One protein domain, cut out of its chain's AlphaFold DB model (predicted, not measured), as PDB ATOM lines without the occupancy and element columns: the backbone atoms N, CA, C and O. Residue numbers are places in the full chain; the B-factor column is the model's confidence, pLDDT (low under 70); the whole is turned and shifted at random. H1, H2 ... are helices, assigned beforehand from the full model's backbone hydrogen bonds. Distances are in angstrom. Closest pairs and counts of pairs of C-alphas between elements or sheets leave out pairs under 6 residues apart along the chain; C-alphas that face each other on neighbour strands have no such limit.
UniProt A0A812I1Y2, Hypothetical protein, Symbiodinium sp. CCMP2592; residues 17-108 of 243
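What this domain is: This is residues 17 to 108 of the 243 residues of the protein "Hypothetical protein" of Symbiodinium sp. CCMP2592 (UniProt A0A812I1Y2). Two longer helices, H3 and H6, run side by side the same way and make a wall, and the short helices H2, H4 and H5 lie over one side of it, with H7 near H4 and H6, and H8, which packs on H5 and H6, toward one end of the longest axis. H1 lies out at the other end of that axis, beside the last part of H3. The printed part has 92 residues with eight named helices, H1 to H8 in order, and no named strand; the class is all helix. The whole is compact, with a radius of gyration of the C-alphas of 12.3 A, and spans 37 by 29 by 19 A.

Where its parts are: Find C-alpha 17 at (80.114, 69.969, 141.812), where H1, residues 17 to 24, begins; it runs 10.6 A. Next come H2, residues 29 to 34, 8.9 A long, and the longest helix, H3, residues 37 to 52, which goes 22.6 A from C-alpha 37 at (76.080, 87.420, 161.306). H4, residues 58 to 65, is 10.6 A long, and H5, residues 68 to 71, is 5.5 A. Look then for H6, residues 76 to 88, 18.1 A long, and H7, residues 95 to 102, 10.6 A. H8, residues 105 to 108, 5.3 A long, ends at C-alpha 108 at (78.180, 103.326, 157.959).

How they stand to each other: Begin at H1, which is close to but not clearly touching H3, its closest C-alphas those of Ala 22 and Leu 50, 6.7 A apart. H2 and H3 form a helical hairpin and only just touch, with 3 pairs of C-alphas within 8 A; Val 32 and Arg 40 come closest, their C-alphas 6.4 A apart. H3 and H4 form another, at a shallow tilt of 12 degrees, opposite ways; they only just touch, with 3 such pairs, the closest C-alphas being those of Ala 51 and Met 58 at 6.2 A. H3 and H6 touch at a shallow tilt of 7 degrees, the same way, with the C-alphas of Leu 41 and Ile 82 closest at 6.1 A. H5 and H2 only just touch, with 3 pairs; the C-alphas of Phe 70 and Val 33 are closest at 5.2 A. H8 touches H6 with residues 79 to 83 of H6 alone, the C-alphas of Lys 83 and Leu 106 closest at 5.9 A. H7 touches no helix, but is near H6 and close to H4, where the C-alphas of Tyr 62 and Gln 97 are closest at 7.4 A. In H1, H2, H3, H4, H6 and H7 every O i to N i+4 pair is within hydrogen-bond range; H5 and H8 are too short for such a pair.

The domain as a whole: The C-alphas farthest apart are those of Lys 17 and Ser 108, 37.1 A. The printed part has no cut and no long link; the link from H6 to H7 is short, and the others are tight. Mean pLDDT of the printed part is 95.1, and no printed residue is under 70.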
ATOM      1  N   LYS A  17      80.118  69.755 140.353       85.38
ATOM      2  CA  LYS A  17      80.114  69.969 141.812       85.38
ATOM      3  C   LYS A  17      79.797  71.420 142.169       85.38
ATOM      4  O   LYS A  17      78.914  71.666 142.982       85.38
ATOM      5  N   GLU A  18      80.414  72.383 141.489       84.94
ATOM      6  CA  GLU A  18      80.131  73.807 141.717       84.94
ATOM      7  C   GLU A  18      78.698  74.207 141.340       84.94
ATOM      8  O   GLU A  18      78.104  75.085 141.968       84.94
ATOM      9  N   LYS A  19      78.122  73.572 140.312       84.62
ATOM     10  CA  LYS A  19      76.723  73.804 139.930       84.62
ATOM     11  C   LYS A  19      75.761  73.256 140.989       84.62
ATOM     12  O   LYS A  19      74.760  73.912 141.267       84.62
ATOM     13  N   LYS A  20      76.074  72.102 141.589       87.69
ATOM     14  CA  LYS A  20      75.313  71.538 142.718       87.69
ATOM     15  C   LYS A  20      75.403  72.446 143.944       87.69
ATOM     16  O   LYS A  20      74.376  72.832 144.483       87.69
ATOM     17  N   GLU A  21      76.601  72.924 144.280       85.12
ATOM     18  CA  GLU A  21      76.781  73.889 145.373       85.12
ATOM     19  C   GLU A  21      76.009  75.201 145.155       85.12
ATOM     20  O   GLU A  21      75.533  75.802 146.117       85.12
ATOM     21  N   ALA A  22      75.872  75.654 143.905       84.38
ATOM     22  CA  ALA A  22      75.067  76.829 143.585       84.38
ATOM     23  C   ALA A  22      73.562  76.596 143.772       84.38
ATOM     24  O   ALA A  22      72.863  77.532 144.153       84.38
ATOM     25  N   ALA A  23      73.079  75.376 143.528       86.00
ATOM     26  CA  ALA A  23      71.689  75.002 143.781       86.00
ATOM     27  C   ALA A  23      71.397  74.866 145.285       86.00
ATOM     28  O   ALA A  23      70.332  75.273 145.740       86.00
ATOM     29  N   ASP A  24      72.368  74.371 146.057       89.56
ATOM     30  CA  ASP A  24      72.245  74.203 147.511       89.56
ATOM     31  C   ASP A  24      72.378  75.526 148.283       89.56
ATOM     32  O   ASP A  24      72.033  75.626 149.467       89.56
ATOM     33  N   LEU A  25      72.913  76.572 147.646       90.19
ATOM     34  CA  LEU A  25      73.083  77.860 148.296       90.19
ATOM     35  C   LEU A  25      71.731  78.572 148.399       90.19
ATOM     36  O   LEU A  25      71.270  79.177 147.439       90.19
ATOM     37  N   ALA A  26      71.147  78.551 149.600       85.25
ATOM     38  CA  ALA A  26      69.948  79.308 149.965       85.25
ATOM     39  C   ALA A  26      69.956  80.725 149.364       85.25
ATOM     40  O   ALA A  26      70.700  81.601 149.821       85.25
ATOM     41  N   MET A  27      69.151  80.929 148.322       91.69
ATOM     42  CA  MET A  27      68.987  82.211 147.635       91.69
ATOM     43  C   MET A  27      67.788  83.001 148.158       91.69
ATOM     44  O   MET A  27      67.592  84.145 147.750       91.69
ATOM     45  N   ASP A  28      66.993  82.420 149.061       94.75
ATOM     46  CA  ASP A  28      65.881  83.136 149.664       94.75
ATOM     47  C   ASP A  28      66.375  84.157 150.695       94.75
ATOM     48  O   ASP A  28      67.166  83.879 151.604       94.75
ATOM     49  N   LYS A  29      65.859  85.378 150.565       95.56
ATOM     50  CA  LYS A  29      66.207  86.506 151.422       95.56
ATOM     51  C   LYS A  29      65.899  86.213 152.887       95.56
ATOM     52  O   LYS A  29      66.672  86.624 153.756       95.56
ATOM     53  N   ARG A  30      64.783  85.532 153.173       96.00
ATOM     54  CA  ARG A  30      64.371  85.254 154.556       96.00
ATOM     55  C   ARG A  30      65.358  84.303 155.210       96.00
ATOM     56  O   ARG A  30      65.870  84.625 156.280       96.00
ATOM     57  N   GLU A  31      65.700  83.204 154.550       96.44
ATOM     58  CA  GLU A  31      66.647  82.220 155.083       96.44
ATOM     59  C   GLU A  31      68.010  82.835 155.411       96.44
ATOM     60  O   GLU A  31      68.566  82.583 156.481       96.44
ATOM     61  N   VAL A  32      68.542  83.689 154.532       97.06
ATOM     62  CA  VAL A  32      69.854  84.321 154.738       97.06
ATOM     63  C   VAL A  32      69.840  85.281 155.926       97.06
ATOM     64  O   VAL A  32      70.775  85.280 156.728       97.06
ATOM     65  N   VAL A  33      68.778  86.075 156.075       95.75
ATOM     66  CA  VAL A  33      68.639  87.035 157.183       95.75
ATOM     67  C   VAL A  33      68.566  86.326 158.541       95.75
ATOM     68  O   VAL A  33      69.140  86.822 159.513       95.75
ATOM     69  N   HIS A  34      67.944  85.145 158.614       96.06
ATOM     70  CA  HIS A  34      67.850  84.371 159.859       96.06
ATOM     71  C   HIS A  34      69.176  83.713 160.275       96.06
ATOM     72  O   HIS A  34      69.333  83.323 161.432       96.06
ATOM     73  N   LYS A  35      70.173  83.626 159.383       96.94
ATOM     74  CA  LYS A  35      71.506  83.124 159.753       96.94
ATOM     75  C   LYS A  35      72.199  84.085 160.719       96.94
ATOM     76  O   LYS A  35      72.006  85.302 160.663       96.94
ATOM     77  N   ARG A  36      73.084  83.543 161.565       97.00
ATOM     78  CA  ARG A  36      73.973  84.351 162.421       97.00
ATOM     79  C   ARG A  36      74.837  85.289 161.558       97.00
ATOM     80  O   ARG A  36      75.171  84.906 160.434       97.00
ATOM     81  N   PRO A  37      75.266  86.460 162.063       97.06
ATOM     82  CA  PRO A  37      76.080  87.420 161.306       97.06
ATOM     83  C   PRO A  37      77.307  86.807 160.612       97.06
ATOM     84  O   PRO A  37      77.559  87.066 159.438       97.06
ATOM     85  N   GLU A  38      78.028  85.918 161.296       97.06
ATOM     86  CA  GLU A  38      79.172  85.195 160.721       97.06
ATOM     87  C   GLU A  38      78.758  84.216 159.611       97.06
ATOM     88  O   GLU A  38      79.461  84.045 158.614       97.06
ATOM     89  N   GLY A  39      77.584  83.596 159.750       97.44
ATOM     90  CA  GLY A  39      76.979  82.763 158.714       97.44
ATOM     91  C   GLY A  39      76.599  83.572 157.474       97.44
ATOM     92  O   GLY A  39      76.822  83.104 156.358       97.44
ATOM     93  N   ARG A  40      76.106  84.806 157.656       97.25
ATOM     94  CA  ARG A  40      75.816  85.746 156.559       97.25
ATOM     95  C   ARG A  40      77.087  86.158 155.814       97.25
ATOM     96  O   ARG A  40      77.074  86.190 154.588       97.25
ATOM     97  N   LEU A  41      78.190  86.402 156.528       97.38
ATOM     98  CA  LEU A  41      79.501  86.682 155.925       97.38
ATOM     99  C   LEU A  41      79.992  85.501 155.069       97.38
ATOM    100  O   LEU A  41      80.344  85.686 153.903       97.38
ATOM    101  N   LYS A  42      79.973  84.278 155.621       97.38
ATOM    102  CA  LYS A  42      80.364  83.060 154.886       97.38
ATOM    103  C   LYS A  42      79.472  82.821 153.667       97.38
ATOM    104  O   LYS A  42      79.973  82.454 152.606       97.38
ATOM    105  N   TRP A  43      78.167  83.047 153.812       97.31
ATOM    106  CA  TRP A  43      77.209  82.960 152.713       97.31
ATOM    107  C   TRP A  43      77.523  83.979 151.614       97.31
ATOM    108  O   TRP A  43      77.637  83.587 150.458       97.31
ATOM    109  N   LEU A  44      77.762  85.248 151.970       97.81
ATOM    110  CA  LEU A  44      78.091  86.300 151.006       97.81
ATOM    111  C   LEU A  44      79.378  85.977 150.242       97.81
ATOM    112  O   LEU A  44      79.444  86.194 149.035       97.81
ATOM    113  N   HIS A  45      80.385  85.425 150.923       97.56
ATOM    114  CA  HIS A  45      81.635  85.019 150.283       97.56
ATOM    115  C   HIS A  45      81.392  83.956 149.213       97.56
ATOM    116  O   HIS A  45      81.784  84.141 148.062       97.56
ATOM    117  N   LYS A  46      80.676  82.880 149.566       96.81
ATOM    118  CA  LYS A  46      80.311  81.823 148.614       96.81
ATOM    119  C   LYS A  46      79.456  82.365 147.466       96.81
ATOM    120  O   LYS A  46      79.733  82.058 146.311       96.81
ATOM    121  N   ALA A  47      78.473  83.213 147.770       97.00
ATOM    122  CA  ALA A  47      77.597  83.819 146.775       97.00
ATOM    123  C   ALA A  47      78.385  84.662 145.760       97.00
ATOM    124  O   ALA A  47      78.198  84.485 144.561       97.00
ATOM    125  N   LEU A  48      79.315  85.515 146.212       97.38
ATOM    126  CA  LEU A  48      80.159  86.328 145.326       97.38
ATOM    127  C   LEU A  48      81.093  85.469 144.464       97.38
ATOM    128  O   LEU A  48      81.231  85.734 143.270       97.38
ATOM    129  N   VAL A  49      81.685  84.410 145.028       96.44
ATOM    130  CA  VAL A  49      82.516  83.463 144.262       96.44
ATOM    131  C   VAL A  49      81.690  82.783 143.166       96.44
ATOM    132  O   VAL A  49      82.109  82.764 142.010       96.44
ATOM    133  N   LEU A  50      80.496  82.280 143.481       95.38
ATOM    134  CA  LEU A  50      79.616  81.649 142.490       95.38
ATOM    135  C   LEU A  50      79.082  82.645 141.452       95.38
ATOM    136  O   LEU A  50      78.921  82.300 140.280       95.38
ATOM    137  N   ALA A  51      78.845  83.888 141.859       96.19
ATOM    138  CA  ALA A  51      78.384  84.945 140.972       96.19
ATOM    139  C   ALA A  51      79.483  85.401 140.001       96.19
ATOM    140  O   ALA A  51      79.195  85.628 138.829       96.19
ATOM    141  N   SER A  52      80.751  85.426 140.434       96.06
ATOM    142  CA  SER A  52      81.898  85.665 139.539       96.06
ATOM    143  C   SER A  52      82.020  84.603 138.436       96.06
ATOM    144  O   SER A  52      82.494  84.890 137.340       96.06
ATOM    145  N   LYS A  53      81.521  83.389 138.704       94.38
ATOM    146  CA  LYS A  53      81.442  82.272 137.749       94.38
ATOM    147  C   LYS A  53      80.142  82.256 136.936       94.38
ATOM    148  O   LYS A  53      79.934  81.335 136.150       94.38
ATOM    149  N   GLY A  54      79.239  83.214 137.151       94.38
ATOM    150  CA  GLY A  54      77.942  83.283 136.473       94.38
ATOM    151  C   GLY A  54      76.952  82.181 136.867       94.38
ATOM    152  O   GLY A  54      76.010  81.920 136.124       94.38
ATOM    153  N   ARG A  55      77.151  81.509 138.011       94.25
ATOM    154  CA  ARG A  55      76.235  80.456 138.497       94.25
ATOM    155  C   ARG A  55      75.057  81.011 139.291       94.25
ATOM    156  O   ARG A  55      74.016  80.372 139.357       94.25
ATOM    157  N   VAL A  56      75.233  82.188 139.887       95.38
ATOM    158  CA  VAL A  56      74.245  82.853 140.738       95.38
ATOM    159  C   VAL A  56      73.920  84.231 140.166       95.38
ATOM    160  O   VAL A  56      74.806  84.953 139.708       95.38
ATOM    161  N   SER A  57      72.639  84.600 140.207       95.69
ATOM    162  CA  SER A  57      72.144  85.887 139.716       95.69
ATOM    163  C   SER A  57      72.593  87.042 140.624       95.69
ATOM    164  O   SER A  57      72.228  87.108 141.800       95.69
ATOM    165  N   MET A  58      73.370  87.984 140.073       96.56
ATOM    166  CA  MET A  58      73.856  89.162 140.809       96.56
ATOM    167  C   MET A  58      72.736  90.054 141.378       96.56
ATOM    168  O   MET A  58      72.865  90.495 142.523       96.56
ATOM    169  N   PRO A  59      71.631  90.325 140.644       96.81
ATOM    170  CA  PRO A  59      70.484  91.057 141.186       96.81
ATOM    171  C   PRO A  59      69.950  90.481 142.500       96.81
ATOM    172  O   PRO A  59      69.686  91.237 143.429       96.81
ATOM    173  N   THR A  60      69.881  89.155 142.625       96.62
ATOM    174  CA  THR A  60      69.362  88.517 143.840       96.62
ATOM    175  C   THR A  60      70.299  88.716 145.033       96.62
ATOM    176  O   THR A  60      69.840  89.020 146.132       96.62
ATOM    177  N   ILE A  61      71.620  88.627 144.823       97.50
ATOM    178  CA  ILE A  61      72.608  88.940 145.871       97.50
ATOM    179  C   ILE A  61      72.462  90.401 146.310       97.50
ATOM    180  O   ILE A  61      72.459  90.694 147.506       97.50
ATOM    181  N   TYR A  62      72.302  91.314 145.349       98.00
ATOM    182  CA  TYR A  62      72.093  92.733 145.621       98.00
ATOM    183  C   TYR A  62      70.846  92.988 146.483       98.00
ATOM    184  O   TYR A  62      70.945  93.709 147.476       98.00
ATOM    185  N   ASP A  63      69.705  92.368 146.173       97.06
ATOM    186  CA  ASP A  63      68.453  92.562 146.924       97.06
ATOM    187  C   ASP A  63      68.540  92.073 148.380       97.06
ATOM    188  O   ASP A  63      67.930  92.657 149.287       97.06
ATOM    189  N   ILE A  64      69.333  91.024 148.621       97.19
ATOM    190  CA  ILE A  64      69.606  90.499 149.964       97.19
ATOM    191  C   ILE A  64      70.526  91.454 150.728       97.19
ATOM    192  O   ILE A  64      70.190  91.871 151.837       97.19
ATOM    193  N   VAL A  65      71.653  91.844 150.125       96.81
ATOM    194  CA  VAL A  65      72.674  92.707 150.749       96.81
ATOM    195  C   VAL A  65      72.138  94.117 151.021       96.81
ATOM    196  O   VAL A  65      72.458  94.709 152.051       96.81
ATOM    197  N   LYS A  66      71.274  94.642 150.144       96.00
ATOM    198  CA  LYS A  66      70.604  95.944 150.309       96.00
ATOM    199  C   LYS A  66      69.632  95.970 151.496       96.00
ATOM    200  O   LYS A  66      69.314  97.042 152.008       96.00
ATOM    201  N   SER A  67      69.125  94.816 151.926       95.56
ATOM    202  CA  SER A  67      68.133  94.730 152.997       95.56
ATOM    203  C   SER A  67      68.685  95.228 154.334       95.56
ATOM    204  O   SER A  67      69.706  94.737 154.814       95.56
ATOM    205  N   SER A  68      67.960  96.121 155.015       94.44
ATOM    206  CA  SER A  68      68.327  96.587 156.362       94.44
ATOM    207  C   SER A  68      68.454  95.428 157.359       94.44
ATOM    208  O   SER A  68      69.364  95.416 158.191       94.44
ATOM    209  N   GLN A  69      67.599  94.411 157.219       95.94
ATOM    210  CA  GLN A  69      67.620  93.215 158.058       95.94
ATOM    211  C   GLN A  69      68.902  92.392 157.894       95.94
ATOM    212  O   GLN A  69      69.336  91.758 158.852       95.94
ATOM    213  N   PHE A  70      69.548  92.438 156.722       96.69
ATOM    214  CA  PHE A  70      70.818  91.746 156.510       96.69
ATOM    215  C   PHE A  70      71.908  92.332 157.409       96.69
ATOM    216  O   PHE A  70      72.654  91.580 158.029       96.69
ATOM    217  N   THR A  71      71.934  93.661 157.555       94.62
ATOM    218  CA  THR A  71      72.884  94.383 158.421       94.62
ATOM    219  C   THR A  71      72.500  94.433 159.899       94.62
ATOM    220  O   THR A  71      73.301  94.854 160.732       94.62
ATOM    221  N   SER A  72      71.279  94.021 160.243       93.88
ATOM    222  CA  SER A  72      70.774  94.105 161.612       93.88
ATOM    223  C   SER A  72      71.490  93.117 162.538       93.88
ATOM    224  O   SER A  72      71.688  91.951 162.176       93.88
ATOM    225  N   GLY A  73      71.880  93.585 163.728       93.12
ATOM    226  CA  GLY A  73      72.566  92.779 164.744       93.12
ATOM    227  C   GLY A  73      73.992  92.354 164.371       93.12
ATOM    228  O   GLY A  73      74.491  91.365 164.900       93.12
ATOM    229  N   MET A  74      74.640  93.045 163.427       94.44
ATOM    230  CA  MET A  74      76.026  92.761 163.051       94.44
ATOM    231  C   MET A  74      77.023  93.480 163.962       94.44
ATOM    232  O   MET A  74      76.925  94.685 164.177       94.44
ATOM    233  N   ASN A  75      78.042  92.749 164.412       93.44
ATOM    234  CA  ASN A  75      79.193  93.325 165.106       93.44
ATOM    235  C   ASN A  75      80.011  94.191 164.136       93.44
ATOM    236  O   ASN A  75      80.191  93.800 162.979       93.44
ATOM    237  N   SER A  76      80.596  95.299 164.613       93.06
ATOM    238  CA  SER A  76      81.396  96.223 163.784       93.06
ATOM    239  C   SER A  76      82.483  95.504 162.977       93.06
ATOM    240  O   SER A  76      82.634  95.756 161.785       93.06
ATOM    241  N   LYS A  77      83.172  94.525 163.582       94.88
ATOM    242  CA  LYS A  77      84.209  93.719 162.913       94.88
ATOM    243  C   LYS A  77      83.672  92.927 161.714       94.88
ATOM    244  O   LYS A  77      84.281  92.937 160.649       94.88
ATOM    245  N   VAL A  78      82.525  92.262 161.869       96.38
ATOM    246  CA  VAL A  78      81.895  91.481 160.788       96.38
ATOM    247  C   VAL A  78      81.325  92.417 159.721       96.38
ATOM    248  O   VAL A  78      81.493  92.161 158.530       96.38
ATOM    249  N   GLY A  79      80.716  93.534 160.132       95.75
ATOM    250  CA  GLY A  79      80.218  94.570 159.223       95.75
ATOM    251  C   GLY A  79      81.319  95.147 158.329       95.75
ATOM    252  O   GLY A  79      81.123  95.259 157.120       95.75
ATOM    253  N   LEU A  80      82.505  95.418 158.887       95.94
ATOM    254  CA  LEU A  80      83.680  95.870 158.133       95.94
ATOM    255  C   LEU A  80      84.165  94.827 157.118       95.94
ATOM    256  O   LEU A  80      84.470  95.181 155.981       95.94
ATOM    257  N   GLN A  81      84.184  93.541 157.485       97.00
ATOM    258  CA  GLN A  81      84.550  92.466 156.553       97.00
ATOM    259  C   GLN A  81      83.560  92.361 155.388       97.00
ATOM    260  O   GLN A  81      83.971  92.274 154.230       97.00
ATOM    261  N   ILE A  82      82.257  92.430 155.680       97.19
ATOM    262  CA  ILE A  82      81.201  92.436 154.659       97.19
ATOM    263  C   ILE A  82      81.347  93.661 153.751       97.19
ATOM    264  O   ILE A  82      81.346  93.514 152.529       97.19
ATOM    265  N   LYS A  83      81.530  94.854 154.331       96.94
ATOM    266  CA  LYS A  83      81.772  96.104 153.596       96.94
ATOM    267  C   LYS A  83      82.970  95.966 152.656       96.94
ATOM    268  O   LYS A  83      82.839  96.241 151.466       96.94
ATOM    269  N   GLY A  84      84.107  95.483 153.162       97.19
ATOM    270  CA  GLY A  84      85.318  95.264 152.371       97.19
ATOM    271  C   GLY A  84      85.102  94.291 151.211       97.19
ATOM    272  O   GLY A  84      85.502  94.578 150.085       97.19
ATOM    273  N   MET A  85      84.397  93.179 151.446       97.69
ATOM    274  CA  MET A  85      84.080  92.212 150.390       97.69
ATOM    275  C   MET A  85      83.163  92.784 149.305       97.69
ATOM    276  O   MET A  85      83.403  92.534 148.122       97.69
ATOM    277  N   VAL A  86      82.131  93.546 149.683       97.50
ATOM    278  CA  VAL A  86      81.227  94.194 148.718       97.50
ATOM    279  C   VAL A  86      81.986  95.231 147.886       97.50
ATOM    280  O   VAL A  86      81.832  95.252 146.668       97.50
ATOM    281  N   LEU A  87      82.848  96.041 148.512       97.19
ATOM    282  CA  LEU A  87      83.666  97.036 147.810       97.19
ATOM    283  C   LEU A  87      84.698  96.393 146.870       97.19
ATOM    284  O   LEU A  87      84.866  96.854 145.743       97.19
ATOM    285  N   ALA A  88      85.345  95.299 147.281       97.88
ATOM    286  CA  ALA A  88      86.287  94.571 146.427       97.88
ATOM    287  C   ALA A  88      85.610  93.985 145.172       97.88
ATOM    288  O   ALA A  88      86.205  93.931 144.096       97.88
ATOM    289  N   ASN A  89      84.340  93.590 145.297       97.69
ATOM    290  CA  ASN A  89      83.554  92.987 144.220       97.69
ATOM    291  C   ASN A  89      82.556  93.964 143.580       97.69
ATOM    292  O   ASN A  89      81.639  93.538 142.881       97.69
ATOM    293  N   LEU A  90      82.727  95.278 143.775       97.56
ATOM    294  CA  LEU A  90      81.776  96.290 143.297       97.56
ATOM    295  C   LEU A  90      81.589  96.244 141.769       97.56
ATOM    296  O   LEU A  90      80.501  96.490 141.259       97.56
ATOM    297  N   HIS A  91      82.647  95.866 141.047       97.56
ATOM    298  CA  HIS A  91      82.672  95.720 139.592       97.56
ATOM    299  C   HIS A  91      81.709  94.648 139.054       97.56
ATOM    300  O   HIS A  91      81.332  94.712 137.887       97.56
ATOM    301  N   LEU A  92      81.288  93.692 139.889       97.50
ATOM    302  CA  LEU A  92      80.317  92.666 139.513       97.50
ATOM    303  C   LEU A  92      78.874  93.202 139.462       97.50
ATOM    304  O   LEU A  92      78.007  92.591 138.840       97.50
ATOM    305  N   PHE A  93      78.606  94.344 140.101       97.94
ATOM    306  CA  PHE A  93      77.284  94.965 140.165       97.94
ATOM    307  C   PHE A  93      77.084  95.999 139.051       97.94
ATOM    308  O   PHE A  93      78.034  96.626 138.580       97.94
ATOM    309  N   LYS A  94      75.827  96.249 138.666       97.88
ATOM    310  CA  LYS A  94      75.483  97.328 137.717       97.88
ATOM    311  C   LYS A  94      75.782  98.701 138.328       97.88
ATOM    312  O   LYS A  94      75.585  98.881 139.524       97.88
ATOM    313  N   LYS A  95      76.147  99.707 137.523       98.06
ATOM    314  CA  LYS A  95      76.483 101.071 138.005       98.06
ATOM    315  C   LYS A  95      75.432 101.676 138.957       98.06
ATOM    316  O   LYS A  95      75.793 102.309 139.942       98.06
ATOM    317  N   GLU A  96      74.144 101.451 138.704       97.69
ATOM    318  CA  GLU A  96      73.046 101.900 139.582       97.69
ATOM    319  C   GLU A  96      73.053 101.194 140.949       97.69
ATOM    320  O   GLU A  96      72.862 101.817 141.997       97.69
ATOM    321  N   GLN A  97      73.335  99.889 140.945       98.06
ATOM    322  CA  GLN A  97      73.482  99.083 142.156       98.06
ATOM    323  C   GLN A  97      74.731  99.500 142.937       98.06
ATOM    324  O   GLN A  97      74.664  99.615 144.156       98.06
ATOM    325  N   GLN A  98      75.841  99.790 142.249       98.06
ATOM    326  CA  GLN A  98      77.087 100.256 142.869       98.06
ATOM    327  C   GLN A  98      76.865 101.543 143.668       98.06
ATOM    328  O   GLN A  98      77.202 101.586 144.851       98.06
ATOM    329  N   LYS A  99      76.226 102.554 143.058       97.69
ATOM    330  CA  LYS A  99      75.865 103.807 143.742       97.69
ATOM    331  C   LYS A  99      74.991 103.533 144.964       97.69
ATOM    332  O   LYS A  99      75.280 104.006 146.057       97.69
ATOM    333  N   THR A 100      73.960 102.702 144.809       97.06
ATOM    334  CA  THR A 100      73.064 102.358 145.925       97.06
ATOM    335  C   THR A 100      73.803 101.653 147.069       97.06
ATOM    336  O   THR A 100      73.566 101.970 148.232       97.06
ATOM    337  N   LEU A 101      74.721 100.729 146.768       96.75
ATOM    338  CA  LEU A 101      75.529 100.032 147.776       96.75
ATOM    339  C   LEU A 101      76.496 100.982 148.495       96.75
ATOM    340  O   LEU A 101      76.644 100.878 149.713       96.75
ATOM    341  N   GLN A 102      77.098 101.933 147.777       95.88
ATOM    342  CA  GLN A 102      77.972 102.968 148.347       95.88
ATOM    343  C   GLN A 102      77.228 103.953 149.264       95.88
ATOM    344  O   GLN A 102      77.823 104.497 150.189       95.88
ATOM    345  N   HIS A 103      75.927 104.152 149.055       95.00
ATOM    346  CA  HIS A 103      75.082 104.972 149.930       95.00
ATOM    347  C   HIS A 103      74.279 104.149 150.951       95.00
ATOM    348  O   HIS A 103      73.454 104.693 151.682       95.00
ATOM    349  N   SER A 104      74.489 102.831 151.010       93.88
ATOM    350  CA  SER A 104      73.740 101.953 151.910       93.88
ATOM    351  C   SER A 104      74.279 101.982 153.343       93.88
ATOM    352  O   SER A 104      75.433 102.337 153.595       93.88
ATOM    353  N   ARG A 105      73.467 101.494 154.291       91.94
ATOM    354  CA  ARG A 105      73.837 101.343 155.712       91.94
ATOM    355  C   ARG A 105      75.102 100.503 155.933       91.94
ATOM    356  O   ARG A 105      75.773 100.666 156.946       91.94
ATOM    357  N   LEU A 106      75.469  99.640 154.980       91.81
ATOM    358  CA  LEU A 106      76.732  98.891 155.014       91.81
ATOM    359  C   LEU A 106      77.957  99.807 155.050       91.81
ATOM    360  O   LEU A 106      78.987  99.427 155.599       91.81
ATOM    361  N   MET A 107      77.868 101.008 154.482       92.75
ATOM    362  CA  MET A 107      78.996 101.936 154.462       92.75
ATOM    363  C   MET A 107      79.168 102.690 155.776       92.75
ATOM    364  O   MET A 107      80.268 103.181 156.032       92.75
ATOM    365  N   SER A 108      78.147 102.692 156.639       92.00
ATOM    366  CA  SER A 108      78.180 103.326 157.959       92.00
ATOM    367  C   SER A 108      79.083 102.601 158.966       92.00
ATOM    368  O   SER A 108      79.401 103.166 160.009       92.00
TER     369      SER A 108